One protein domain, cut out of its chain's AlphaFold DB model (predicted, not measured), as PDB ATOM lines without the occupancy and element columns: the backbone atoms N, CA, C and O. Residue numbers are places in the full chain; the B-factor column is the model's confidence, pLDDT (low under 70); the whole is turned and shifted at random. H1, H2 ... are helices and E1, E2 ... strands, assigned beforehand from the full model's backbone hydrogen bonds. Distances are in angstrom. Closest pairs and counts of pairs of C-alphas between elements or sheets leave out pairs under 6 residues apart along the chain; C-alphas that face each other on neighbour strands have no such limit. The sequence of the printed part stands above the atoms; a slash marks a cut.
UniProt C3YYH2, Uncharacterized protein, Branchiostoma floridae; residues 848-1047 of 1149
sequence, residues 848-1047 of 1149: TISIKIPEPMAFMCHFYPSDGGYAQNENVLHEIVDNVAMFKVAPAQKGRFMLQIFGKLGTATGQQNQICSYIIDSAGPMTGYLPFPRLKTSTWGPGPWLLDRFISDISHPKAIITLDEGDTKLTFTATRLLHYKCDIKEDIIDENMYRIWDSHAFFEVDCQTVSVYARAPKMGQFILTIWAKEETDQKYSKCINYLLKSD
ATOM      1  N   THR A 848     246.157 263.742 262.103       93.19
ATOM      2  CA  THR A 848     247.413 263.343 261.441       93.19
ATOM      3  C   THR A 848     247.581 264.101 260.135       93.19
ATOM      4  O   THR A 848     246.803 263.912 259.205       93.19
ATOM      5  N   ILE A 849     248.630 264.915 260.053       95.62
ATOM      6  CA  ILE A 849     249.053 265.590 258.826       95.62
ATOM      7  C   ILE A 849     250.323 264.904 258.337       95.62
ATOM      8  O   ILE A 849     251.316 264.842 259.059       95.62
ATOM      9  N   SER A 850     250.312 264.389 257.114       94.81
ATOM     10  CA  SER A 850     251.502 263.893 256.424       94.81
ATOM     11  C   SER A 850     251.916 264.756 255.230       94.81
ATOM     12  O   SER A 850     251.073 265.396 254.590       94.81
ATOM     13  N   ILE A 851     253.225 264.749 254.956       94.50
ATOM     14  CA  ILE A 851     253.909 265.410 253.837       94.50
ATOM     15  C   ILE A 851     254.758 264.358 253.112       94.50
ATOM     16  O   ILE A 851     255.640 263.751 253.728       94.50
ATOM     17  N   LYS A 852     254.525 264.145 251.813       89.62
ATOM     18  CA  LYS A 852     255.399 263.324 250.962       89.62
ATOM     19  C   LYS A 852     256.711 264.067 250.693       89.62
ATOM     20  O   LYS A 852     256.706 265.234 250.310       89.62
ATOM     21  N   ILE A 853     257.825 263.375 250.892       86.56
ATOM     22  CA  ILE A 853     259.183 263.911 250.818       86.56
ATOM     23  C   ILE A 853     259.789 263.547 249.445       86.56
ATOM     24  O   ILE A 853     259.908 262.354 249.159       86.56
ATOM     25  N   PRO A 854     260.177 264.518 248.592       74.75
ATOM     26  CA  PRO A 854     260.833 264.236 247.309       74.75
ATOM     27  C   PRO A 854     262.336 263.937 247.458       74.75
ATOM     28  O   PRO A 854     262.857 263.057 246.781       74.75
ATOM     29  N   GLU A 855     263.017 264.618 248.382       74.94
ATOM     30  CA  GLU A 855     264.440 264.448 248.707       74.94
ATOM     31  C   GLU A 855     264.627 264.393 250.230       74.94
ATOM     32  O   GLU A 855     263.844 265.032 250.930       74.94
ATOM     33  N   PRO A 856     265.641 263.701 250.787       78.19
ATOM     34  CA  PRO A 856     265.846 263.608 252.235       78.19
ATOM     35  C   PRO A 856     265.782 264.969 252.951       78.19
ATOM     36  O   PRO A 856     266.585 265.861 252.683       78.19
ATOM     37  N   MET A 857     264.843 265.119 253.889       82.44
ATOM     38  CA  MET A 857     264.560 266.369 254.608       82.44
ATOM     39  C   MET A 857     264.477 266.147 256.118       82.44
ATOM     40  O   MET A 857     264.034 265.097 256.583       82.44
ATOM     41  N   ALA A 858     264.828 267.179 256.886       83.00
ATOM     42  CA  ALA A 858     264.618 267.223 258.329       83.00
ATOM     43  C   ALA A 858     263.580 268.284 258.707       83.00
ATOM     44  O   ALA A 858     263.670 269.447 258.297       83.00
ATOM     45  N   PHE A 859     262.637 267.898 259.567       86.94
ATOM     46  CA  PHE A 859     261.512 268.732 259.982       86.94
ATOM     47  C   PHE A 859     261.584 269.129 261.462       86.94
ATOM     48  O   PHE A 859     262.271 268.512 262.275       86.94
ATOM     49  N   MET A 860     260.878 270.198 261.808       86.75
ATOM     50  CA  MET A 860     260.475 270.511 263.177       86.75
ATOM     51  C   MET A 860     259.097 271.175 263.136       86.75
ATOM     52  O   MET A 860     258.652 271.631 262.083       86.75
ATOM     53  N   CYS A 861     258.418 271.241 264.274       89.00
ATOM     54  CA  CYS A 861     257.110 271.871 264.374       89.00
ATOM     55  C   CYS A 861     256.995 272.703 265.651       89.00
ATOM     56  O   CYS A 861     257.601 272.371 266.672       89.00
ATOM     57  N   HIS A 862     256.186 273.757 265.586       89.31
ATOM     58  CA  HIS A 862     255.684 274.472 266.754       89.31
ATOM     59  C   HIS A 862     254.170 274.301 266.827       89.31
ATOM     60  O   HIS A 862     253.488 274.382 265.806       89.31
ATOM     61  N   PHE A 863     253.650 274.075 268.030       90.00
ATOM     62  CA  PHE A 863     252.228 273.889 268.279       90.00
ATOM     63  C   PHE A 863     251.789 274.740 269.468       90.00
ATOM     64  O   PHE A 863     252.449 274.720 270.504       90.00
ATOM     65  N   TYR A 864     250.720 275.523 269.333       90.12
ATOM     66  CA  TYR A 864     250.266 276.436 270.391       90.12
ATOM     67  C   TYR A 864     248.773 276.782 270.269       90.12
ATOM     68  O   TYR A 864     248.243 276.761 269.159       90.12
ATOM     69  N   PRO A 865     248.078 277.130 271.373       89.06
ATOM     70  CA  PRO A 865     246.700 277.627 271.326       89.06
ATOM     71  C   PRO A 865     246.567 278.875 270.435       89.06
ATOM     72  O   PRO A 865     247.396 279.784 270.511       89.06
ATOM     73  N   SER A 866     245.541 278.926 269.579       85.38
ATOM     74  CA  SER A 866     245.356 280.002 268.585       85.38
ATOM     75  C   SER A 866     244.991 281.358 269.200       85.38
ATOM     76  O   SER A 866     245.243 282.396 268.592       85.38
ATOM     77  N   ASP A 867     244.414 281.349 270.400       81.31
ATOM     78  CA  ASP A 867     244.128 282.512 271.247       81.31
ATOM     79  C   ASP A 867     245.373 283.059 271.973       81.31
ATOM     80  O   ASP A 867     245.372 284.200 272.437       81.31
ATOM     81  N   GLY A 868     246.464 282.288 271.984       74.88
ATOM     82  CA  GLY A 868     247.759 282.655 272.547       74.88
ATOM     83  C   GLY A 868     248.061 281.934 273.860       74.88
ATOM     84  O   GLY A 868     247.248 281.871 274.776       74.88
ATOM     85  N   GLY A 869     249.279 281.411 273.973       78.88
ATOM     86  CA  GLY A 869     249.736 280.691 275.156       78.88
ATOM     87  C   GLY A 869     251.174 280.208 275.003       78.88
ATOM     88  O   GLY A 869     251.882 280.600 274.075       78.88
ATOM     89  N   TYR A 870     251.607 279.340 275.915       76.75
ATOM     90  CA  TYR A 870     252.872 278.624 275.760       76.75
ATOM     91  C   TYR A 870     252.765 277.569 274.651       76.75
ATOM     92  O   TYR A 870     251.692 277.012 274.413       76.75
ATOM     93  N   ALA A 871     253.886 277.293 273.983       78.44
ATOM     94  CA  ALA A 871     253.961 276.214 273.008       78.44
ATOM     95  C   ALA A 871     253.790 274.854 273.702       78.44
ATOM     96  O   ALA A 871     254.448 274.589 274.704       78.44
ATOM     97  N   GLN A 872     252.923 274.020 273.136       81.69
ATOM     98  CA  GLN A 872     252.566 272.674 273.584       81.69
ATOM     99  C   GLN A 872     253.121 271.641 272.592       81.69
ATOM    100  O   GLN A 872     252.389 270.802 272.066       81.69
ATOM    101  N   ASN A 873     254.406 271.747 272.247       82.38
ATOM    102  CA  ASN A 873     255.030 270.912 271.210       82.38
ATOM    103  C   ASN A 873     254.980 269.411 271.555       82.38
ATOM    104  O   ASN A 873     255.017 268.574 270.662       82.38
ATOM    105  N   GLU A 874     254.852 269.077 272.837       78.00
ATOM    106  CA  GLU A 874     254.602 267.739 273.371       78.00
ATOM    107  C   GLU A 874     253.259 267.129 272.950       78.00
ATOM    108  O   GLU A 874     253.142 265.913 272.864       78.00
ATOM    109  N   ASN A 875     252.274 267.946 272.573       84.06
ATOM    110  CA  ASN A 875     251.048 267.461 271.943       84.06
ATOM    111  C   ASN A 875     251.261 267.095 270.457       84.06
ATOM    112  O   ASN A 875     250.287 266.777 269.775       84.06
ATOM    113  N   VAL A 876     252.502 267.109 269.940       88.19
ATOM    114  CA  VAL A 876     252.849 266.668 268.579       88.19
ATOM    115  C   VAL A 876     253.950 265.606 268.582       88.19
ATOM    116  O   VAL A 876     255.103 265.863 268.928       88.19
ATOM    117  N   LEU A 877     253.618 264.415 268.089       88.94
ATOM    118  CA  LEU A 877     254.589 263.388 267.726       88.94
ATOM    119  C   LEU A 877     254.856 263.495 266.223       88.94
ATOM    120  O   LEU A 877     253.945 263.268 265.426       88.94
ATOM    121  N   HIS A 878     256.093 263.821 265.827       88.94
ATOM    122  CA  HIS A 878     256.505 263.738 264.423       88.94
ATOM    123  C   HIS A 878     257.516 262.616 264.172       88.94
ATOM    124  O   HIS A 878     258.475 262.437 264.925       88.94
ATOM    125  N   GLU A 879     257.294 261.876 263.089       89.75
ATOM    126  CA  GLU A 879     258.114 260.753 262.629       89.75
ATOM    127  C   GLU A 879     258.319 260.830 261.109       89.75
ATOM    128  O   GLU A 879     257.566 261.513 260.410       89.75
ATOM    129  N   ILE A 880     259.334 260.140 260.584       87.81
ATOM    130  CA  ILE A 880     259.552 259.997 259.136       87.81
ATOM    131  C   ILE A 880     259.679 258.510 258.817       87.81
ATOM    132  O   ILE A 880     260.533 257.831 259.386       87.81
ATOM    133  N   VAL A 881     258.829 258.027 257.911       84.12
ATOM    134  CA  VAL A 881     258.744 256.625 257.475       84.12
ATOM    135  C   VAL A 881     258.510 256.621 255.964       84.12
ATOM    136  O   VAL A 881     257.701 257.406 255.484       84.12
ATOM    137  N   ASP A 882     259.234 255.790 255.210       82.00
ATOM    138  CA  ASP A 882     259.036 255.551 253.767       82.00
ATOM    139  C   ASP A 882     258.901 256.826 252.899       82.00
ATOM    140  O   ASP A 882     258.033 256.939 252.035       82.00
ATOM    141  N   ASN A 883     259.774 257.816 253.140       83.56
ATOM    142  CA  ASN A 883     259.752 259.149 252.514       83.56
ATOM    143  C   ASN A 883     258.434 259.927 252.723       83.56
ATOM    144  O   ASN A 883     258.018 260.732 251.889       83.56
ATOM    145  N   VAL A 884     257.795 259.735 253.877       89.06
ATOM    146  CA  VAL A 884     256.653 260.522 254.349       89.06
ATOM    147  C   VAL A 884     256.950 261.032 255.758       89.06
ATOM    148  O   VAL A 884     257.169 260.249 256.684       89.06
ATOM    149  N   ALA A 885     256.940 262.354 255.940       91.56
ATOM    150  CA  ALA A 885     256.908 262.958 257.270       91.56
ATOM    151  C   ALA A 885     255.467 262.925 257.782       91.56
ATOM    152  O   ALA A 885     254.555 263.340 257.069       91.56
ATOM    153  N   MET A 886     255.251 262.446 259.005       92.88
ATOM    154  CA  MET A 886     253.941 262.413 259.657       92.88
ATOM    155  C   MET A 886     253.988 263.219 260.951       92.88
ATOM    156  O   MET A 886     254.877 263.017 261.771       92.88
ATOM    157  N   PHE A 887     253.002 264.093 261.140       93.06
ATOM    158  CA  PHE A 887     252.796 264.939 262.312       93.06
ATOM    159  C   PHE A 887     251.458 264.547 262.944       93.06
ATOM    160  O   PHE A 887     250.391 264.871 262.418       93.06
ATOM    161  N   LYS A 888     251.517 263.811 264.054       91.62
ATOM    162  CA  LYS A 888     250.358 263.388 264.847       91.62
ATOM    163  C   LYS A 888     250.155 264.381 265.976       91.62
ATOM    164  O   LYS A 888     251.015 264.511 266.842       91.62
ATOM    165  N   VAL A 889     249.036 265.089 265.945       90.94
ATOM    166  CA  VAL A 889     248.673 266.147 266.886       90.94
ATOM    167  C   VAL A 889     247.568 265.630 267.805       90.94
ATOM    168  O   VAL A 889     246.521 265.220 267.316       90.94
ATOM    169  N   ALA A 890     247.773 265.677 269.120       88.62
ATOM    170  CA  ALA A 890     246.825 265.215 270.135       88.62
ATOM    171  C   ALA A 890     246.599 266.317 271.194       88.62
ATOM    172  O   ALA A 890     247.250 266.308 272.241       88.62
ATOM    173  N   PRO A 891     245.741 267.326 270.933       87.44
ATOM    174  CA  PRO A 891     245.645 268.509 271.784       87.44
ATOM    175  C   PRO A 891     244.973 268.199 273.129       87.44
ATOM    176  O   PRO A 891     243.822 267.764 273.175       87.44
ATOM    177  N   ALA A 892     245.664 268.493 274.232       81.50
ATOM    178  CA  ALA A 892     245.234 268.143 275.592       81.50
ATOM    179  C   ALA A 892     243.958 268.862 276.100       81.50
ATOM    180  O   ALA A 892     243.478 268.561 277.191       81.50
ATOM    181  N   GLN A 893     243.390 269.797 275.332       84.31
ATOM    182  CA  GLN A 893     242.143 270.497 275.655       84.31
ATOM    183  C   GLN A 893     241.305 270.762 274.393       84.31
ATOM    184  O   GLN A 893     241.814 270.722 273.271       84.31
ATOM    185  N   LYS A 894     240.009 271.043 274.580       89.44
ATOM    186  CA  LYS A 894     239.113 271.511 273.512       89.44
ATOM    187  C   LYS A 894     239.489 272.941 273.105       89.44
ATOM    188  O   LYS A 894     239.729 273.767 273.981       89.44
ATOM    189  N   GLY A 895     239.490 273.241 271.807       91.06
ATOM    190  CA  GLY A 895     239.802 274.574 271.282       91.06
ATOM    191  C   GLY A 895     240.567 274.540 269.960       91.06
ATOM    192  O   GLY A 895     240.823 273.469 269.411       91.06
ATOM    193  N   ARG A 896     240.948 275.722 269.465       92.25
ATOM    194  CA  ARG A 896     241.755 275.884 268.246       92.25
ATOM    195  C   ARG A 896     243.227 276.081 268.575       92.25
ATOM    196  O   ARG A 896     243.571 276.786 269.523       92.25
ATOM    197  N   PHE A 897     244.079 275.474 267.762       92.00
ATOM    198  CA  PHE A 897     245.529 275.519 267.899       92.00
ATOM    199  C   PHE A 897     246.179 275.792 266.546       92.00
ATOM    200  O   PHE A 897     245.685 275.338 265.520       92.00
ATOM    201  N   MET A 898     247.314 276.482 266.536       92.06
ATOM    202  CA  MET A 898     248.170 276.603 265.362       92.06
ATOM    203  C   MET A 898     249.202 275.471 265.367       92.06
ATOM    204  O   MET A 898     249.939 275.328 266.343       92.06
ATOM    205  N   LEU A 899     249.303 274.716 264.273       93.12
ATOM    206  CA  LEU A 899     250.468 273.889 263.956       93.12
ATOM    207  C   LEU A 899     251.287 274.595 262.877       93.12
ATOM    208  O   LEU A 899     250.826 274.744 261.748       93.12
ATOM    209  N   GLN A 900     252.518 274.970 263.202       92.88
ATOM    210  CA  GLN A 900     253.499 275.463 262.240       92.88
ATOM    211  C   GLN A 900     254.523 274.368 261.945       92.88
ATOM    212  O   GLN A 900     255.124 273.826 262.875       92.88
ATOM    213  N   ILE A 901     254.758 274.065 260.670       93.88
ATOM    214  CA  ILE A 901     255.750 273.075 260.235       93.88
ATOM    215  C   ILE A 901     256.923 273.801 259.576       93.88
ATOM    216  O   ILE A 901     256.735 274.715 258.770       93.88
ATOM    217  N   PHE A 902     258.139 273.376 259.912       92.31
ATOM    218  CA  PHE A 902     259.401 273.906 259.407       92.31
ATOM    219  C   PHE A 902     260.211 272.779 258.758       92.31
ATOM    220  O   PHE A 902     260.204 271.649 259.252       92.31
ATOM    221  N   GLY A 903     260.946 273.085 257.689       90.25
ATOM    222  CA  GLY A 903     261.718 272.111 256.915       90.25
ATOM    223  C   GLY A 903     263.064 272.643 256.413       90.25
ATOM    224  O   GLY A 903     263.347 273.844 256.468       90.25
ATOM    225  N   LYS A 904     263.895 271.712 255.936       84.75
ATOM    226  CA  LYS A 904     265.126 271.931 255.158       84.75
ATOM    227  C   LYS A 904     265.507 270.648 254.412       84.75
ATOM    228  O   LYS A 904     265.156 269.562 254.874       84.75
ATOM    229  N   LEU A 905     266.281 270.779 253.335       79.50
ATOM    230  CA  LEU A 905     266.994 269.655 252.725       79.50
ATOM    231  C   LEU A 905     268.086 269.131 253.668       79.50
ATOM    232  O   LEU A 905     268.744 269.898 254.377       79.50
ATOM    233  N   GLY A 906     268.283 267.816 253.645       70.62
ATOM    234  CA  GLY A 906     269.255 267.096 254.452       70.62
ATOM    235  C   GLY A 906     268.930 267.021 255.949       70.62
ATOM    236  O   GLY A 906     268.028 267.665 256.488       70.62
ATOM    237  N   THR A 907     269.725 266.209 256.638       63.25
ATOM    238  CA  THR A 907     269.659 265.930 258.083       63.25
ATOM    239  C   THR A 907     270.625 266.787 258.910       63.25
ATOM    240  O   THR A 907     270.446 266.944 260.119       63.25
ATOM    241  N   ALA A 908     271.638 267.373 258.263       52.75
ATOM    242  CA  ALA A 908     272.737 268.099 258.897       52.75
ATOM    243  C   ALA A 908     272.289 269.325 259.720       52.75
ATOM    244  O   ALA A 908     271.227 269.917 259.510       52.75
ATOM    245  N   THR A 909     273.125 269.751 260.672       50.38
ATOM    246  CA  THR A 909     272.872 270.939 261.503       50.38
ATOM    247  C   THR A 909     272.790 272.211 260.659       50.38
ATOM    248  O   THR A 909     273.704 272.513 259.898       50.38
ATOM    249  N   GLY A 910     271.711 272.975 260.826       56.47
ATOM    250  CA  GLY A 910     271.412 274.175 260.042       56.47
ATOM    251  C   GLY A 910     269.988 274.659 260.315       56.47
ATOM    252  O   GLY A 910     269.152 273.864 260.763       56.47
ATOM    253  N   GLN A 911     269.729 275.946 260.079       68.94
ATOM    254  CA  GLN A 911     268.439 276.589 260.346       68.94
ATOM    255  C   GLN A 911     267.328 276.003 259.461       68.94
ATOM    256  O   GLN A 911     267.500 275.853 258.254       68.94
ATOM    257  N   GLN A 912     266.189 275.675 260.072       80.56
ATOM    258  CA  GLN A 912     264.970 275.263 259.373       80.56
ATOM    259  C   GLN A 912     264.080 276.490 259.146       80.56
ATOM    260  O   GLN A 912     263.970 277.348 260.022       80.56
ATOM    261  N   ASN A 913     263.450 276.571 257.975       86.25
ATOM    262  CA  ASN A 913     262.508 277.641 257.641       86.25
ATOM    263  C   ASN A 913     261.078 277.134 257.823       86.25
ATOM    264  O   ASN A 913     260.822 275.956 257.584       86.25
ATOM    265  N   GLN A 914     260.146 278.005 258.213       91.94
ATOM    266  CA  GLN A 914     258.715 277.682 258.195       91.94
ATOM    267  C   GLN A 914     258.308 277.353 256.753       91.94
ATOM    268  O   GLN A 914     258.741 278.040 255.828       91.94
ATOM    269  N   ILE A 915     257.528 276.292 256.555       94.19
ATOM    270  CA  ILE A 915     257.088 275.841 255.225       94.19
ATOM    271  C   ILE A 915     255.567 275.909 255.078       94.19
ATOM    272  O   ILE A 915     255.072 276.344 254.046       94.19
ATOM    273  N   CYS A 916     254.812 275.530 256.107       93.56
ATOM    274  CA  CYS A 916     253.358 275.659 256.099       93.56
ATOM    275  C   CYS A 916     252.795 275.810 257.515       93.56
ATOM    276  O   CYS A 916     253.498 275.601 258.511       93.56
ATOM    277  N   SER A 917     251.533 276.221 257.628       93.25
ATOM    278  CA  SER A 917     250.823 276.328 258.907       93.25
ATOM    279  C   SER A 917     249.331 276.012 258.778       93.25
ATOM    280  O   SER A 917     248.687 276.378 257.794       93.25
ATOM    281  N   TYR A 918     248.800 275.349 259.805       93.88
ATOM    282  CA  TYR A 918     247.437 274.829 259.907       93.88
ATOM    283  C   TYR A 918     246.773 275.332 261.186       93.88
ATOM    284  O   TYR A 918     247.425 275.395 262.231       93.88
ATOM    285  N   ILE A 919     245.460 275.553 261.148       93.81
ATOM    286  CA  ILE A 919     244.636 275.474 262.357       93.81
ATOM    287  C   ILE A 919     244.244 274.014 262.587       93.81
ATOM    288  O   ILE A 919     243.805 273.327 261.668       93.81
ATOM    289  N   ILE A 920     244.376 273.551 263.826       93.62
ATOM    290  CA  ILE A 920     243.825 272.289 264.316       93.62
ATOM    291  C   ILE A 920     242.635 272.639 265.213       93.62
ATOM    292  O   ILE A 920     242.809 273.352 266.203       93.62
ATOM    293  N   ASP A 921     241.434 272.170 264.872       93.31
ATOM    294  CA  ASP A 921     240.224 272.386 265.679       93.31
ATOM    295  C   ASP A 921     239.943 271.124 266.505       93.31
ATOM    296  O   ASP A 921     239.632 270.059 265.968       93.31
ATOM    297  N   SER A 922     240.145 271.217 267.819       90.81
ATOM    298  CA  SER A 922     240.071 270.076 268.727       90.81
ATOM    299  C   SER A 922     238.732 270.016 269.435       90.81
ATOM    300  O   SER A 922     238.374 270.932 270.180       90.81
ATOM    301  N   ALA A 923     238.050 268.873 269.325       87.06
ATOM    302  CA  ALA A 923     236.908 268.540 270.179       87.06
ATOM    303  C   ALA A 923     237.294 268.371 271.668       87.06
ATOM    304  O   ALA A 923     236.419 268.426 272.535       87.06
ATOM    305  N   GLY A 924     238.591 268.216 271.959       79.31
ATOM    306  CA  GLY A 924     239.158 267.816 273.246       79.31
ATOM    307  C   GLY A 924     239.652 266.361 273.234       79.31
ATOM    308  O   GLY A 924     239.316 265.604 272.318       79.31
ATOM    309  N   PRO A 925     240.461 265.951 274.227       79.19
ATOM    310  CA  PRO A 925     240.931 264.574 274.342       79.19
ATOM    311  C   PRO A 925     239.781 263.624 274.707       79.19
ATOM    312  O   PRO A 925     238.883 263.986 275.472       79.19
ATOM    313  N   MET A 926     239.832 262.376 274.228       74.00
ATOM    314  CA  MET A 926     238.953 261.328 274.756       74.00
ATOM    315  C   MET A 926     239.267 261.035 276.228       74.00
ATOM    316  O   MET A 926     240.415 261.103 276.670       74.00
ATOM    317  N   THR A 927     238.240 260.664 276.992       65.12
ATOM    318  CA  THR A 927     238.372 260.313 278.411       65.12
ATOM    319  C   THR A 927     239.333 259.135 278.590       65.12
ATOM    320  O   THR A 927     239.059 258.031 278.129       65.12
ATOM    321  N   GLY A 928     240.460 259.373 279.267       61.06
ATOM    322  CA  GLY A 928     241.525 258.382 279.463       61.06
ATOM    323  C   GLY A 928     242.674 258.445 278.447       61.06
ATOM    324  O   GLY A 928     243.635 257.693 278.599       61.06
ATOM    325  N   TYR A 929     242.631 259.338 277.450       65.50
ATOM    326  CA  TYR A 929     243.781 259.579 276.578       65.50
ATOM    327  C   TYR A 929     244.891 260.338 277.328       65.50
ATOM    328  O   TYR A 929     244.622 261.307 278.038       65.50
ATOM    329  N   LEU A 930     246.143 259.903 277.157       65.00
ATOM    330  CA  LEU A 930     247.336 260.543 277.724       65.00
ATOM    331  C   LEU A 930     248.109 261.274 276.611       65.00
ATOM    332  O   LEU A 930     248.370 260.638 275.582       65.00
ATOM    333  N   PRO A 931     248.513 262.548 276.806       69.38
ATOM    334  CA  PRO A 931     249.329 263.283 275.836       69.38
ATOM    335  C   PRO A 931     250.674 262.581 275.610       69.38
ATOM    336  O   PRO A 931     251.109 261.774 276.439       69.38
ATOM    337  N   PHE A 932     251.341 262.869 274.490       80.75
ATOM    338  CA  PHE A 932     252.648 262.265 274.234       80.75
ATOM    339  C   PHE A 932     253.685 262.790 275.252       80.75
ATOM    340  O   PHE A 932     253.638 263.964 275.627       80.75
ATOM    341  N   PRO A 933     254.634 261.953 275.712       79.56
ATOM    342  CA  PRO A 933     255.696 262.394 276.612       79.56
ATOM    343  C   PRO A 933     256.528 263.525 275.999       79.56
ATOM    344  O   PRO A 933     256.863 263.482 274.814       79.56
ATOM    345  N   ARG A 934     256.930 264.511 276.807       75.38
ATOM    346  CA  ARG A 934     257.812 265.596 276.355       75.38
ATOM    347  C   ARG A 934     259.142 265.031 275.833       75.38
ATOM    348  O   ARG A 934     259.665 264.040 276.339       75.38
ATOM    349  N   LEU A 935     259.737 265.709 274.852       73.06
ATOM    350  CA  LEU A 935     261.116 265.478 274.415       73.06
ATOM    351  C   LEU A 935     261.860 266.805 274.239       73.06
ATOM    352  O   LEU A 935     261.291 267.817 273.843       73.06
ATOM    353  N   LYS A 936     263.178 266.782 274.478       64.19
ATOM    354  CA  LYS A 936     264.084 267.906 274.160       64.19
ATOM    355  C   LYS A 936     264.524 267.939 272.688       64.19
ATOM    356  O   LYS A 936     265.141 268.907 272.257       64.19
ATOM    357  N   THR A 937     264.231 266.882 271.939       63.88
ATOM    358  CA  THR A 937     264.463 266.728 270.498       63.88
ATOM    359  C   THR A 937     263.114 266.518 269.827       63.88
ATOM    360  O   THR A 937     262.351 265.672 270.281       63.88
ATOM    361  N   SER A 938     262.820 267.253 268.759       61.72
ATOM    362  CA  SER A 938     261.492 267.252 268.130       61.72
ATOM    363  C   SER A 938     261.119 265.939 267.428       61.72
ATOM    364  O   SER A 938     259.934 265.634 267.329       61.72
ATOM    365  N   THR A 939     262.096 265.181 266.921       72.56
ATOM    366  CA  THR A 939     261.857 263.985 266.094       72.56
ATOM    367  C   THR A 939     261.794 262.692 266.905       72.56
ATOM    368  O   THR A 939     262.646 262.431 267.762       72.56
ATOM    369  N   TRP A 940     260.824 261.848 266.554       86.88
ATOM    370  CA  TRP A 940     260.679 260.475 267.030       86.88
ATOM    371  C   TRP A 940     260.975 259.452 265.925       86.88
ATOM    372  O   TRP A 940     260.912 259.743 264.730       86.88
ATOM    373  N   GLY A 941     261.237 258.214 266.344       88.31
ATOM    374  CA  GLY A 941     261.484 257.081 265.464       88.31
ATOM    375  C   GLY A 941     262.853 257.114 264.769       88.31
ATOM    376  O   GLY A 941     263.661 258.025 264.977       88.31
ATOM    377  N   PRO A 942     263.140 256.095 263.945       85.44
ATOM    378  CA  PRO A 942     264.436 255.903 263.298       85.44
ATOM    379  C   PRO A 942     264.665 256.796 262.073       85.44
ATOM    380  O   PRO A 942     265.781 256.818 261.557       85.44
ATOM    381  N   GLY A 943     263.639 257.523 261.612       79.44
ATOM    382  CA  GLY A 943     263.614 258.282 260.357       79.44
ATOM    383  C   GLY A 943     264.920 259.006 259.997       79.44
ATOM    384  O   GLY A 943     265.475 258.716 258.940       79.44
ATOM    385  N   PRO A 944     265.486 259.871 260.864       75.62
ATOM    386  CA  PRO A 944     266.747 260.555 260.570       75.62
ATOM    387  C   PRO A 944     267.936 259.611 260.323       75.62
ATOM    388  O   PRO A 944     268.736 259.864 259.430       75.62
ATOM    389  N   TRP A 945     268.044 258.503 261.067       77.38
ATOM    390  CA  TRP A 945     269.129 257.527 260.895       77.38
ATOM    391  C   TRP A 945     268.934 256.654 259.643       77.38
ATOM    392  O   TRP A 945     269.922 256.183 259.079       77.38
ATOM    393  N   LEU A 946     267.687 256.444 259.203       74.81
ATOM    394  CA  LEU A 946     267.363 255.777 257.934       74.81
ATOM    395  C   LEU A 946     267.666 256.688 256.734       74.81
ATOM    396  O   LEU A 946     268.296 256.241 255.779       74.81
ATOM    397  N   LEU A 947     267.292 257.973 256.806       71.31
ATOM    398  CA  LEU A 947     267.629 258.981 255.791       71.31
ATOM    399  C   LEU A 947     269.154 259.149 255.642       71.31
ATOM    400  O   LEU A 947     269.659 259.182 254.524       71.31
ATOM    401  N   ASP A 948     269.891 259.157 256.759       70.50
ATOM    402  CA  ASP A 948     271.365 259.139 256.793       70.50
ATOM    403  C   ASP A 948     271.989 257.823 256.276       70.50
ATOM    404  O   ASP A 948     273.215 257.724 256.178       70.50
ATOM    405  N   ARG A 949     271.180 256.779 256.025       73.19
ATOM    406  CA  ARG A 949     271.605 255.382 255.797       73.19
ATOM    407  C   ARG A 949     272.650 254.911 256.830       73.19
ATOM    408  O   ARG A 949     273.610 254.200 256.530       73.19
ATOM    409  N   PHE A 950     272.457 255.326 258.082       76.81
ATOM    410  CA  PHE A 950     273.272 254.927 259.233       76.81
ATOM    411  C   PHE A 950     272.825 253.567 259.799       76.81
ATOM    412  O   PHE A 950     273.624 252.858 260.414       76.81
ATOM    413  N   ILE A 951     271.565 253.193 259.547       81.50
ATOM    414  CA  ILE A 951     270.967 251.888 259.861       81.50
ATOM    415  C   ILE A 951     270.094 251.375 258.707       81.50
ATOM    416  O   ILE A 951     269.637 252.159 257.875       81.50
ATOM    417  N   SER A 952     269.839 250.067 258.700       85.62
ATOM    418  CA  SER A 952     268.917 249.346 257.810       85.62
ATOM    419  C   SER A 952     268.139 248.270 258.592       85.62
ATOM    420  O   SER A 952     268.302 248.133 259.807       85.62
ATOM    421  N   ASP A 953     267.274 247.520 257.901       87.62
ATOM    422  CA  ASP A 953     266.667 246.261 258.380       87.62
ATOM    423  C   ASP A 953     265.915 246.378 259.717       87.62
ATOM    424  O   ASP A 953     265.957 245.496 260.582       87.62
ATOM    425  N   ILE A 954     265.251 247.519 259.923       90.25
ATOM    426  CA  ILE A 954     264.655 247.848 261.211       90.25
ATOM    427  C   ILE A 954     263.279 247.205 261.403       90.25
ATOM    428  O   ILE A 954     262.316 247.490 260.700       90.25
ATOM    429  N   SER A 955     263.189 246.370 262.435       93.56
ATOM    430  CA  SER A 955     261.964 245.672 262.862       93.56
ATOM    431  C   SER A 955     260.781 246.590 263.195       93.56
ATOM    432  O   SER A 955     259.633 246.204 263.002       93.56
ATOM    433  N   HIS A 956     261.050 247.794 263.710       91.00
ATOM    434  CA  HIS A 956     260.034 248.773 264.097       91.00
ATOM    435  C   HIS A 956     260.362 250.130 263.447       91.00
ATOM    436  O   HIS A 956     260.991 250.977 264.079       91.00
ATOM    437  N   PRO A 957     259.969 250.362 262.179       89.44
ATOM    438  CA  PRO A 957     260.246 251.625 261.488       89.44
ATOM    439  C   PRO A 957     259.424 252.808 262.029       89.44
ATOM    440  O   PRO A 957     259.769 253.959 261.778       89.44
ATOM    441  N   LYS A 958     258.342 252.542 262.774       90.88
ATOM    442  CA  LYS A 958     257.429 253.553 263.330       90.88
ATOM    443  C   LYS A 958     257.885 254.025 264.709       90.88
ATOM    444  O   LYS A 958     258.368 253.238 265.518       90.88
ATOM    445  N   ALA A 959     257.655 255.299 265.006       90.94
ATOM    446  CA  ALA A 959     257.996 255.937 266.275       90.94
ATOM    447  C   ALA A 959     257.240 255.382 267.493       90.94
ATOM    448  O   ALA A 959     257.750 255.473 268.610       90.94
ATOM    449  N   ILE A 960     256.038 254.833 267.294       91.25
ATOM    450  CA  ILE A 960     255.204 254.268 268.363       91.25
ATOM    451  C   ILE A 960     255.313 252.741 268.336       91.25
ATOM    452  O   ILE A 960     254.987 252.112 267.328       91.25
ATOM    453  N   ILE A 961     255.713 252.151 269.463       92.88
ATOM    454  CA  ILE A 961     255.773 250.705 269.691       92.88
ATOM    455  C   ILE A 961     254.768 250.361 270.794       92.88
ATOM    456  O   ILE A 961     254.837 250.908 271.893       92.88
ATOM    457  N   THR A 962     253.838 249.449 270.509       91.38
ATOM    458  CA  THR A 962     252.960 248.857 271.536       91.38
ATOM    459  C   THR A 962     253.612 247.574 272.045       91.38
ATOM    460  O   THR A 962     254.108 246.794 271.235       91.38
ATOM    461  N   LEU A 963     253.665 247.377 273.363       90.06
ATOM    462  CA  LEU A 963     254.369 246.251 273.984       90.06
ATOM    463  C   LEU A 963     253.418 245.087 274.268       90.06
ATOM    464  O   LEU A 963     252.310 245.297 274.763       90.06
ATOM    465  N   ASP A 964     253.886 243.861 274.028       84.25
ATOM    466  CA  ASP A 964     253.140 242.649 274.367       84.25
ATOM    467  C   ASP A 964     253.542 242.162 275.767       84.25
ATOM    468  O   ASP A 964     254.723 242.055 276.094       84.25
ATOM    469  N   GLU A 965     252.551 241.993 276.642       84.75
ATOM    470  CA  GLU A 965     252.695 241.827 278.104       84.75
ATOM    471  C   GLU A 965     253.658 242.810 278.820       84.75
ATOM    472  O   GLU A 965     254.026 242.599 279.982       84.75
ATOM    473  N   GLY A 966     254.046 243.905 278.160       87.62
ATOM    474  CA  GLY A 966     255.029 244.873 278.648       87.62
ATOM    475  C   GLY A 966     256.490 244.580 278.289       87.62
ATOM    476  O   GLY A 966     257.361 245.238 278.848       87.62
ATOM    477  N   ASP A 967     256.781 243.658 277.367       90.31
ATOM    478  CA  ASP A 967     258.111 243.447 276.770       90.31
ATOM    479  C   ASP A 967     258.107 243.784 275.256       90.31
ATOM    480  O   ASP A 967     257.079 243.717 274.578       90.31
ATOM    481  N   THR A 968     259.268 244.145 274.699       92.88
ATOM    482  CA  THR A 968     259.514 244.213 273.245       92.88
ATOM    483  C   THR A 968     261.002 244.044 272.900       92.88
ATOM    484  O   THR A 968     261.883 244.264 273.737       92.88
ATOM    485  N   LYS A 969     261.290 243.660 271.648       93.62
ATOM    486  CA  LYS A 969     262.638 243.569 271.071       93.62
ATOM    487  C   LYS A 969     262.698 244.331 269.743       93.62
ATOM    488  O   LYS A 969     262.166 243.877 268.734       93.62
ATOM    489  N   LEU A 970     263.432 245.438 269.731       94.44
ATOM    490  CA  LEU A 970     263.841 246.144 268.522       94.44
ATOM    491  C   LEU A 970     265.122 245.508 267.962       94.44
ATOM    492  O   LEU A 970     266.133 245.446 268.655       94.44
ATOM    493  N   THR A 971     265.120 245.107 266.694       94.06
ATOM    494  CA  THR A 971     266.337 244.865 265.900       94.06
ATOM    495  C   THR A 971     266.514 245.888 264.782       94.06
ATOM    496  O   THR A 971     265.517 246.351 264.219       94.06
ATOM    497  N   PHE A 972     267.772 246.200 264.455       92.25
ATOM    498  CA  PHE A 972     268.210 246.917 263.247       92.25
ATOM    499  C   PHE A 972     269.666 246.557 262.902       92.25
ATOM    500  O   PHE A 972     270.433 246.180 263.790       92.25
ATOM    501  N   THR A 973     270.067 246.717 261.643       89.56
ATOM    502  CA  THR A 973     271.474 246.637 261.210       89.56
ATOM    503  C   THR A 973     272.090 248.034 261.232       89.56
ATOM    504  O   THR A 973     271.426 249.001 260.866       89.56
ATOM    505  N   ALA A 974     273.350 248.176 261.641       83.06
ATOM    506  CA  ALA A 974     274.088 249.441 261.628       83.06
ATOM    507  C   ALA A 974     275.261 249.401 260.641       83.06
ATOM    508  O   ALA A 974     276.069 248.475 260.668       83.06
ATOM    509  N   THR A 975     275.415 250.441 259.813       77.75
ATOM    510  CA  THR A 975     276.399 250.450 258.707       77.75
ATOM    511  C   THR A 975     277.863 250.598 259.147       77.75
ATOM    512  O   THR A 975     278.774 250.601 258.317       77.75
ATOM    513  N   ARG A 976     278.117 250.698 260.457       80.75
ATOM    514  CA  ARG A 976     279.436 250.553 261.091       80.75
ATOM    515  C   ARG A 976     279.279 250.025 262.518       80.75
ATOM    516  O   ARG A 976     278.211 250.153 263.115       80.75
ATOM    517  N   LEU A 977     280.358 249.485 263.086       79.19
ATOM    518  CA  LEU A 977     280.381 249.105 264.499       79.19
ATOM    519  C   LEU A 977     280.395 250.360 265.390       79.19
ATOM    520  O   LEU A 977     281.134 251.306 265.122       79.19
ATOM    521  N   LEU A 978     279.570 250.368 266.438       81.56
ATOM    522  CA  LEU A 978     279.338 251.518 267.317       81.56
ATOM    523  C   LEU A 978     279.210 251.064 268.774       81.56
ATOM    524  O   LEU A 978     278.832 249.924 269.048       81.56
ATOM    525  N   HIS A 979     279.459 251.979 269.710       83.56
ATOM    526  CA  HIS A 979     279.057 251.781 271.101       83.56
ATOM    527  C   HIS A 979     277.644 252.318 271.299       83.56
ATOM    528  O   HIS A 979     277.336 253.429 270.857       83.56
ATOM    529  N   TYR A 980     276.818 251.555 272.010       87.44
ATOM    530  CA  TYR A 980     275.431 251.899 272.299       87.44
ATOM    531  C   TYR A 980     275.190 252.074 273.795       87.44
ATOM    532  O   TYR A 980     275.898 251.527 274.639       87.44
ATOM    533  N   LYS A 981     274.132 252.816 274.110       87.75
ATOM    534  CA  LYS A 981     273.438 252.756 275.399       87.75
ATOM    535  C   LYS A 981     271.950 252.997 275.173       87.75
ATOM    536  O   LYS A 981     271.574 253.696 274.232       87.75
ATOM    537  N   CYS A 982     271.117 252.481 276.062       90.44
ATOM    538  CA  CYS A 982     269.674 252.686 276.042       90.44
ATOM    539  C   CYS A 982     269.155 252.949 277.457       90.44
ATOM    540  O   CYS A 982     269.705 252.421 278.422       90.44
ATOM    541  N   ASP A 983     268.102 253.752 277.582       89.38
ATOM    542  CA  ASP A 983     267.324 253.886 278.813       89.38
ATOM    543  C   ASP A 983     265.822 253.959 278.503       89.38
ATOM    544  O   ASP A 983     265.411 254.213 277.368       89.38
ATOM    545  N   ILE A 984     265.007 253.728 279.532       92.44
ATOM    546  CA  ILE A 984     263.570 253.998 279.500       92.44
ATOM    547  C   ILE A 984     263.293 255.155 280.453       92.44
ATOM    548  O   ILE A 984     263.792 255.171 281.580       92.44
ATOM    549  N   LYS A 985     262.499 256.126 280.007       91.56
ATOM    550  CA  LYS A 985     262.070 257.275 280.808       91.56
ATOM    551  C   LYS A 985     260.555 257.344 280.875       91.56
ATOM    552  O   LYS A 985     259.871 257.127 279.882       91.56
ATOM    553  N   GLU A 986     260.048 257.715 282.035       89.44
ATOM    554  CA  GLU A 986     258.677 258.169 282.230       89.44
ATOM    555  C   GLU A 986     258.705 259.692 282.386       89.44
ATOM    556  O   GLU A 986     259.532 260.218 283.136       89.44
ATOM    557  N   ASP A 987     257.849 260.406 281.659       80.50
ATOM    558  CA  ASP A 987     257.741 261.861 281.772       80.50
ATOM    559  C   ASP A 987     256.748 262.227 282.883       80.50
ATOM    560  O   ASP A 987     255.563 261.907 282.794       80.50
ATOM    561  N   ILE A 988     257.226 262.879 283.947       79.81
ATOM    562  CA  ILE A 988     256.387 263.314 285.066       79.81
ATOM    563  C   ILE A 988     255.957 264.750 284.780       79.81
ATOM    564  O   ILE A 988     256.691 265.713 285.035       79.81
ATOM    565  N   ILE A 989     254.767 264.874 284.186       67.56
ATOM    566  CA  ILE A 989     254.212 266.132 283.664       67.56
ATOM    567  C   ILE A 989     254.272 267.236 284.731       67.56
ATOM    568  O   ILE A 989     254.936 268.253 284.501       67.56
ATOM    569  N   ASP A 990     253.708 266.968 285.910       65.31
ATOM    570  CA  ASP A 990     253.552 267.916 287.024       65.31
ATOM    571  C   ASP A 990     254.880 268.421 287.623       65.31
ATOM    572  O   ASP A 990     254.961 269.559 288.081       65.31
ATOM    573  N   GLU A 991     255.938 267.603 287.602       64.25
ATOM    574  CA  GLU A 991     257.254 267.945 288.174       64.25
ATOM    575  C   GLU A 991     258.229 268.545 287.142       64.25
ATOM    576  O   GLU A 991     259.345 268.929 287.492       64.25
ATOM    577  N   ASN A 992     257.835 268.624 285.863       65.62
ATOM    578  CA  ASN A 992     258.704 269.013 284.740       65.62
ATOM    579  C   ASN A 992     260.027 268.210 284.678       65.62
ATOM    580  O   ASN A 992     261.096 268.741 284.358       65.62
ATOM    581  N   MET A 993     259.963 266.920 285.023       76.94
ATOM    582  CA  MET A 993     261.127 266.051 285.195       76.94
ATOM    583  C   MET A 993     260.869 264.648 284.629       76.94
ATOM    584  O   MET A 993     259.744 264.159 284.622       76.94
ATOM    585  N   TYR A 994     261.931 263.976 284.177       82.38
ATOM    586  CA  TYR A 994     261.867 262.584 283.733       82.38
ATOM    587  C   TYR A 994     262.313 261.647 284.851       82.38
ATOM    588  O   TYR A 994     263.403 261.808 285.403       82.38
ATOM    589  N   ARG A 995     261.527 260.603 285.110       87.81
ATOM    590  CA  ARG A 995     261.962 259.449 285.897       87.81
ATOM    591  C   ARG A 995     262.659 258.456 284.975       87.81
ATOM    592  O   ARG A 995     262.028 257.869 284.101       87.81
ATOM    593  N   ILE A 996     263.956 258.258 285.184       88.50
ATOM    594  CA  ILE A 996     264.727 257.224 284.485       88.50
ATOM    595  C   ILE A 996     264.463 255.878 285.167       88.50
ATOM    596  O   ILE A 996     264.557 255.756 286.389       88.50
ATOM    597  N   TRP A 997     264.128 254.868 284.372       90.62
ATOM    598  CA  TRP A 997     263.917 253.494 284.807       90.62
ATOM    599  C   TRP A 997     265.160 252.663 284.465       90.62
ATOM    600  O   TRP A 997     265.251 252.021 283.416       90.62
ATOM    601  N   ASP A 998     266.149 252.717 285.362       85.62
ATOM    602  CA  ASP A 998     267.437 252.029 285.215       85.62
ATOM    603  C   ASP A 998     267.262 250.544 284.865       85.62
ATOM    604  O   ASP A 998     266.442 249.835 285.451       85.62
ATOM    605  N   SER A 999     268.068 250.069 283.911       90.06
ATOM    606  CA  SER A 999     268.102 248.678 283.423       90.06
ATOM    607  C   SER A 999     266.750 248.116 282.937       90.06
ATOM    608  O   SER A 999     266.589 246.905 282.850       90.06
ATOM    609  N   HIS A1000     265.773 248.962 282.588       92.69
ATOM    610  CA  HIS A1000     264.534 248.524 281.919       92.69
ATOM    611  C   HIS A1000     264.658 248.478 280.386       92.69
ATOM    612  O   HIS A1000     263.802 247.908 279.712       92.69
ATOM    613  N   ALA A1001     265.755 249.004 279.831       92.56
ATOM    614  CA  ALA A1001     266.233 248.651 278.499       92.56
ATOM    615  C   ALA A1001     267.631 248.024 278.586       92.56
ATOM    616  O   ALA A1001     268.442 248.404 279.433       92.56
ATOM    617  N   PHE A1002     267.897 247.080 277.692       89.81
ATOM    618  CA  PHE A1002     269.131 246.306 277.577       89.81
ATOM    619  C   PHE A1002     269.483 246.139 276.092       89.81
ATOM    620  O   PHE A1002     268.596 246.204 275.240       89.81
ATOM    621  N   PHE A1003     270.758 245.934 275.757       90.56
ATOM    622  CA  PHE A1003     271.175 245.761 274.365       90.56
ATOM    623  C   PHE A1003     272.203 244.643 274.176       90.56
ATOM    624  O   PHE A1003     273.046 244.381 275.033       90.56
ATOM    625  N   GLU A1004     272.158 244.041 272.994       91.69
ATOM    626  CA  GLU A1004     273.142 243.103 272.461       91.69
ATOM    627  C   GLU A1004     273.553 243.596 271.069       91.69
ATOM    628  O   GLU A1004     272.721 244.111 270.317       91.69
ATOM    629  N   VAL A1005     274.829 243.452 270.715       87.81
ATOM    630  CA  VAL A1005     275.338 243.749 269.368       87.81
ATOM    631  C   VAL A1005     276.036 242.501 268.858       87.81
ATOM    632  O   VAL A1005     276.902 241.974 269.553       87.81
ATOM    633  N   ASP A1006     275.668 242.050 267.666       83.12
ATOM    634  CA  ASP A1006     276.270 240.906 266.986       83.12
ATOM    635  C   ASP A1006     276.717 241.338 265.581       83.12
ATOM    636  O   ASP A1006     275.911 241.547 264.668       83.12
ATOM    637  N   CYS A1007     278.023 241.588 265.444       79.19
ATOM    638  CA  CYS A1007     278.656 242.240 264.295       79.19
ATOM    639  C   CYS A1007     278.044 243.613 263.956       79.19
ATOM    640  O   CYS A1007     278.480 244.625 264.498       79.19
ATOM    641  N   GLN A1008     277.078 243.661 263.034       81.69
ATOM    642  CA  GLN A1008     276.354 244.881 262.645       81.69
ATOM    643  C   GLN A1008     274.897 244.881 263.126       81.69
ATOM    644  O   GLN A1008     274.257 245.929 263.116       81.69
ATOM    645  N   THR A1009     274.369 243.737 263.574       88.19
ATOM    646  CA  THR A1009     272.988 243.622 264.055       88.19
ATOM    647  C   THR A1009     272.912 244.068 265.508       88.19
ATOM    648  O   THR A1009     273.581 243.512 266.378       88.19
ATOM    649  N   VAL A1010     272.065 245.049 265.792       91.50
ATOM    650  CA  VAL A1010     271.784 245.535 267.143       91.50
ATOM    651  C   VAL A1010     270.426 245.006 267.576       91.50
ATOM    652  O   VAL A1010     269.439 245.159 266.861       91.50
ATOM    653  N   SER A1011     270.367 244.399 268.758       93.88
ATOM    654  CA  SER A1011     269.129 244.041 269.453       93.88
ATOM    655  C   SER A1011     268.980 244.924 270.689       93.88
ATOM    656  O   SER A1011     269.814 244.851 271.586       93.88
ATOM    657  N   VAL A1012     267.919 245.726 270.769       94.38
ATOM    658  CA  VAL A1012     267.533 246.471 271.975       94.38
ATOM    659  C   VAL A1012     266.258 245.857 272.539       94.38
ATOM    660  O   VAL A1012     265.216 245.836 271.887       94.38
ATOM    661  N   TYR A1013     266.350 245.358 273.763       93.12
ATOM    662  CA  TYR A1013     265.246 244.800 274.533       93.12
ATOM    663  C   TYR A1013     264.716 245.888 275.465       93.12
ATOM    664  O   TYR A1013     265.506 246.598 276.092       93.12
ATOM    665  N   ALA A1014     263.399 246.038 275.552       94.06
ATOM    666  CA  ALA A1014     262.762 247.070 276.360       94.06
ATOM    667  C   ALA A1014     261.554 246.507 277.112       94.06
ATOM    668  O   ALA A1014     260.725 245.806 276.534       94.06
ATOM    669  N   ARG A1015     261.461 246.852 278.399       92.25
ATOM    670  CA  ARG A1015     260.471 246.336 279.343       92.25
ATOM    671  C   ARG A1015     259.768 247.480 280.065       92.25
ATOM    672  O   ARG A1015     260.406 248.254 280.777       92.25
ATOM    673  N   ALA A1016     258.452 247.584 279.918       92.06
ATOM    674  CA  ALA A1016     257.659 248.571 280.634       92.06
ATOM    675  C   ALA A1016     257.631 248.248 282.147       92.06
ATOM    676  O   ALA A1016     257.225 247.147 282.522       92.06
ATOM    677  N   PRO A1017     258.017 249.186 283.037       90.56
ATOM    678  CA  PRO A1017     258.037 248.971 284.492       90.56
ATOM    679  C   PRO A1017     256.638 248.801 285.110       90.56
ATOM    680  O   PRO A1017     256.498 248.279 286.214       90.56
ATOM    681  N   LYS A1018     255.612 249.308 284.420       90.12
ATOM    682  CA  LYS A1018     254.185 249.306 284.768       90.12
ATOM    683  C   LYS A1018     253.383 249.670 283.511       90.12
ATOM    684  O   LYS A1018     253.967 250.135 282.533       90.12
ATOM    685  N   MET A1019     252.059 249.535 283.553       89.94
ATOM    686  CA  MET A1019     251.191 250.041 282.482       89.94
ATOM    687  C   MET A1019     251.334 251.565 282.326       89.94
ATOM    688  O   MET A1019     251.467 252.277 283.327       89.94
ATOM    689  N   GLY A1020     251.304 252.063 281.088       88.62
ATOM    690  CA  GLY A1020     251.471 253.487 280.776       88.62
ATOM    691  C   GLY A1020     252.234 253.765 279.476       88.62
ATOM    692  O   GLY A1020     252.354 252.895 278.611       88.62
ATOM    693  N   GLN A1021     252.744 254.995 279.350       89.31
ATOM    694  CA  GLN A1021     253.577 255.445 278.230       89.31
ATOM    695  C   GLN A1021     255.011 255.750 278.694       89.31
ATOM    696  O   GLN A1021     255.203 256.331 279.763       89.31
ATOM    697  N   PHE A1022     256.009 255.402 277.880       91.06
ATOM    698  CA  PHE A1022     257.428 255.626 278.178       91.06
ATOM    699  C   PHE A1022     258.221 256.043 276.935       91.06
ATOM    700  O   PHE A1022     257.866 255.709 275.809       91.06
ATOM    701  N   ILE A1023     259.343 256.726 277.147       91.94
ATOM    702  CA  ILE A1023     260.330 257.047 276.114       91.94
ATOM    703  C   ILE A1023     261.450 256.011 276.193       91.94
ATOM    704  O   ILE A1023     262.158 255.963 277.198       91.94
ATOM    705  N   LEU A1024     261.666 255.235 275.132       93.75
ATOM    706  CA  LEU A1024     262.919 254.505 274.926       93.75
ATOM    707  C   LEU A1024     263.875 255.411 274.151       93.75
ATOM    708  O   LEU A1024     263.631 255.675 272.974       93.75
ATOM    709  N   THR A1025     264.964 255.864 274.777       91.44
ATOM    710  CA  THR A1025     266.048 256.532 274.041       91.44
ATOM    711  C   THR A1025     267.191 255.551 273.819       91.44
ATOM    712  O   THR A1025     267.749 255.002 274.767       91.44
ATOM    713  N   ILE A1026     267.582 255.373 272.560       91.81
ATOM    714  CA  ILE A1026     268.796 254.658 272.156       91.81
ATOM    715  C   ILE A1026     269.810 255.711 271.729       91.81
ATOM    716  O   ILE A1026     269.484 256.586 270.932       91.81
ATOM    717  N   TRP A1027     271.042 255.633 272.223       89.19
ATOM    718  CA  TRP A1027     272.150 256.463 271.755       89.19
ATOM    719  C   TRP A1027     273.245 255.614 271.121       89.19
ATOM    720  O   TRP A1027     273.501 254.501 271.577       89.19
ATOM    721  N   ALA A1028     273.960 256.201 270.159       88.25
ATOM    722  CA  ALA A1028     275.205 255.659 269.627       88.25
ATOM    723  C   ALA A1028     276.348 256.686 269.681       88.25
ATOM    724  O   ALA A1028     276.118 257.901 269.703       88.25
ATOM    725  N   LYS A1029     277.580 256.174 269.707       85.69
ATOM    726  CA  LYS A1029     278.824 256.924 269.498       85.69
ATOM    727  C   LYS A1029     279.816 256.074 268.702       85.69
ATOM    728  O   LYS A1029     279.794 254.845 268.815       85.69
ATOM    729  N   GLU A1030     280.718 256.708 267.964       81.75
ATOM    730  CA  GLU A1030     281.837 256.001 267.321       81.75
ATOM    731  C   GLU A1030     282.933 255.687 268.364       81.75
ATOM    732  O   GLU A1030     282.896 256.213 269.480       81.75
ATOM    733  N   GLU A1031     283.891 254.794 268.084       75.19
ATOM    734  CA  GLU A1031     284.936 254.410 269.064       75.19
ATOM    735  C   GLU A1031     285.715 255.646 269.563       75.19
ATOM    736  O   GLU A1031     285.853 255.858 270.771       75.19
ATOM    737  N   THR A1032     286.087 256.521 268.625       75.06
ATOM    738  CA  THR A1032     286.789 257.802 268.808       75.06
ATOM    739  C   THR A1032     285.990 258.885 269.542       75.06
ATOM    740  O   THR A1032     286.589 259.807 270.099       75.06
ATOM    741  N   ASP A1033     284.658 258.807 269.568       77.62
ATOM    742  CA  ASP A1033     283.811 259.848 270.156       77.62
ATOM    743  C   ASP A1033     283.903 259.860 271.688       77.62
ATOM    744  O   ASP A1033     283.625 258.863 272.357       77.62
ATOM    745  N   GLN A1034     284.168 261.024 272.284       77.06
ATOM    746  CA  GLN A1034     284.105 261.190 273.744       77.06
ATOM    747  C   GLN A1034     282.667 261.244 274.296       77.06
ATOM    748  O   GLN A1034     282.466 261.136 275.506       77.06
ATOM    749  N   LYS A1035     281.660 261.466 273.441       82.50
ATOM    750  CA  LYS A1035     280.262 261.685 273.841       82.50
ATOM    751  C   LYS A1035     279.300 260.984 272.891       82.50
ATOM    752  O   LYS A1035     279.537 260.919 271.694       82.50
ATOM    753  N   TYR A1036     278.175 260.536 273.439       80.50
ATOM    754  CA  TYR A1036     277.032 260.063 272.665       80.50
ATOM    755  C   TYR A1036     276.392 261.228 271.907       80.50
ATOM    756  O   TYR A1036     275.732 262.075 272.509       80.50
ATOM    757  N   SER A1037     276.652 261.276 270.602       72.94
ATOM    758  CA  SER A1037     276.290 262.354 269.678       72.94
ATOM    759  C   SER A1037     274.969 262.092 268.949       72.94
ATOM    760  O   SER A1037     274.231 263.032 268.662       72.94
ATOM    761  N   LYS A1038     274.639 260.819 268.693       73.00
ATOM    762  CA  LYS A1038     273.426 260.394 267.980       73.00
ATOM    763  C   LYS A1038     272.421 259.746 268.929       73.00
ATOM    764  O   LYS A1038     272.818 259.017 269.841       73.00
ATOM    765  N   CYS A1039     271.122 259.948 268.687       84.81
ATOM    766  CA  CYS A1039     270.055 259.199 269.360       84.81
ATOM    767  C   CYS A1039     268.832 258.914 268.470       84.81
ATOM    768  O   CYS A1039     268.633 259.592 267.462       84.81
ATOM    769  N   ILE A1040     268.043 257.916 268.876       88.69
ATOM    770  CA  ILE A1040     266.682 257.594 268.423       88.69
ATOM    771  C   ILE A1040     265.774 257.622 269.662       88.69
ATOM    772  O   ILE A1040     266.189 257.143 270.719       88.69
ATOM    773  N   ASN A1041     264.543 258.125 269.537       90.50
ATOM    774  CA  ASN A1041     263.520 258.057 270.588       90.50
ATOM    775  C   ASN A1041     262.282 257.304 270.085       90.50
ATOM    776  O   ASN A1041     261.727 257.682 269.055       90.50
ATOM    777  N   TYR A1042     261.814 256.299 270.825       92.81
ATOM    778  CA  TYR A1042     260.535 255.621 270.582       92.81
ATOM    779  C   TYR A1042     259.542 255.905 271.704       92.81
ATOM    780  O   TYR A1042     259.920 255.933 272.878       92.81
ATOM    781  N   LEU A1043     258.269 256.045 271.339       92.19
ATOM    782  CA  LEU A1043     257.152 256.041 272.271       92.19
ATOM    783  C   LEU A1043     256.702 254.599 272.508       92.19
ATOM    784  O   LEU A1043     256.102 253.970 271.639       92.19
ATOM    785  N   LEU A1044     256.981 254.089 273.699       93.19
ATOM    786  CA  LEU A1044     256.508 252.802 274.184       93.19
ATOM    787  C   LEU A1044     255.118 252.976 274.813       93.19
ATOM    788  O   LEU A1044     254.985 253.728 275.779       93.19
ATOM    789  N   LYS A1045     254.094 252.280 274.310       91.19
ATOM    790  CA  LYS A1045     252.756 252.190 274.930       91.19
ATOM    791  C   LYS A1045     252.537 250.774 275.484       91.19
ATOM    792  O   LYS A1045     252.751 249.798 274.769       91.19
ATOM    793  N   SER A1046     252.143 250.656 276.755       90.44
ATOM    794  CA  SER A1046     251.978 249.367 277.447       90.44
ATOM    795  C   SER A1046     250.632 249.287 278.170       90.44
ATOM    796  O   SER A1046     250.494 249.748 279.305       90.44
ATOM    797  N   ASP A1047     249.650 248.662 277.520       86.06
ATOM    798  CA  ASP A1047     248.281 248.494 278.043       86.06
ATOM    799  C   ASP A1047     248.132 247.263 278.961       86.06
ATOM    800  O   ASP A1047     247.089 247.040 279.574       86.06
TER     801      ASP A1047
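AT A GLANCE: This is residues 848 to 1047 of the 1149 residues of an uncharacterized protein of Branchiostoma floridae (UniProt C3YYH2). The domain has two lobes, each a sandwich of two sheets: in the larger one the five-stranded sheet E7 E14 E13 E9 E10 faces E8 E12 E11, and in the smaller one E1 E4 E3 faces E2 E5 E6. The short helix H1 sits between the lobes, and residues 923 to 942 lead from E6 to it. The printed part has 200 residues, with fourteen named strands and one named helix in the order E1 to E6, H1, E7 to E14; the class is mostly strand. The five-stranded sheet, in the order E7 E14 E13 E9 E10, is mixed, and the three sheets of three strands are antiparallel. The whole is compact, with a radius of gyration of the C-alphas of 17.2 A and spans of 53 by 40 by 29 A.

IN THESE COORDINATES: In the five-stranded sheet, E7 is residues 960 to 962, E14 is 1038 to 1046, 25.9 A long, E13 is 1020 to 1029, 29.8 A, E9 is 979 to 988, 29.0 A, and E10 is 993 to 997. E14 ends at C-alpha 1046, (251.978, 249.367, 277.447). In the sheet facing it, E8 is residues 967 to 974, 22.8 A, E12 is 1009 to 1015, and E11 is 1001 to 1006. In the other lobe E1 is residues 848 to 852, beginning at C-alpha 848, (247.413, 263.343, 261.441); E4 is 884 to 889 and E3 is 876 to 881. E2 is residues 857 to 865, 26.9 A, E5 is 895 to 905, 33.3 A, and E6 is 913 to 922, 26.1 A, which bends by 52 degrees at residue 916. H1 is residues 943 to 947, with C-alpha 943 at (263.614, 258.282, 260.357).

HOW THE PARTS SIT: The four sheets form a stack of sheets, sheets face to face, here in two pairs. The sheet E7 E14 E13 E9 E10 is strongly twisted, with edge strands E7 and E10. E7 and E14 are parallel, N 961 to O 1043 being 2.9 A. E13 and E14 are an antiparallel hairpin, with N 1040 to O 1026 at 2.8 A. E13 and E9 are antiparallel, N 985 to O 1023 at 2.8 A, and E9 and E10 are a hairpin, N 995 to O 986 at 2.8 A. The sheet E8 E12 E11 faces it, the facing parts 10.6 A centre to centre and the strands at 23 degrees; the closest C-alphas of E9 and E11, Asp 983 and Ala 1001, are 5.4 A apart. In that sheet N 970 and O 1012 of E8 and E12 are 2.8 A apart, within hydrogen-bond range. In the other lobe the facing parts are 10.3 A centre to centre; N 887 to O 849 of E4 and E1 is 2.8 A, and N 900 to O 862 of E5 and E2 is 2.8 A. Each of E1 to E6 is apart from each of E7 to E14. H1 is on the sheet E1 E4 E3, its closest C-alphas to E3 being Gly 943 and Ile 880, 4.6 A apart, and it only grazes the sheets E7 E14 E13 E9 E10 and E2 E5 E6. In H1 every O i to N i+4 pair is within hydrogen-bond range.

THE WHOLE: The C-alphas farthest apart, those of Asp 867 and Cys 1007, are 53.5 A apart. The printed part has no cut. The links E6 to H1, 20 residues, and H1 to E7, 12 residues, are long; in the second, residues 951 to 952 pair antiparallel with residues 973 to 974 of E8. The mean pLDDT of the printed part is 84.5, and it is under 70 at residues 907 to 911, 927 to 931, 936 to 938 and 989 to 992.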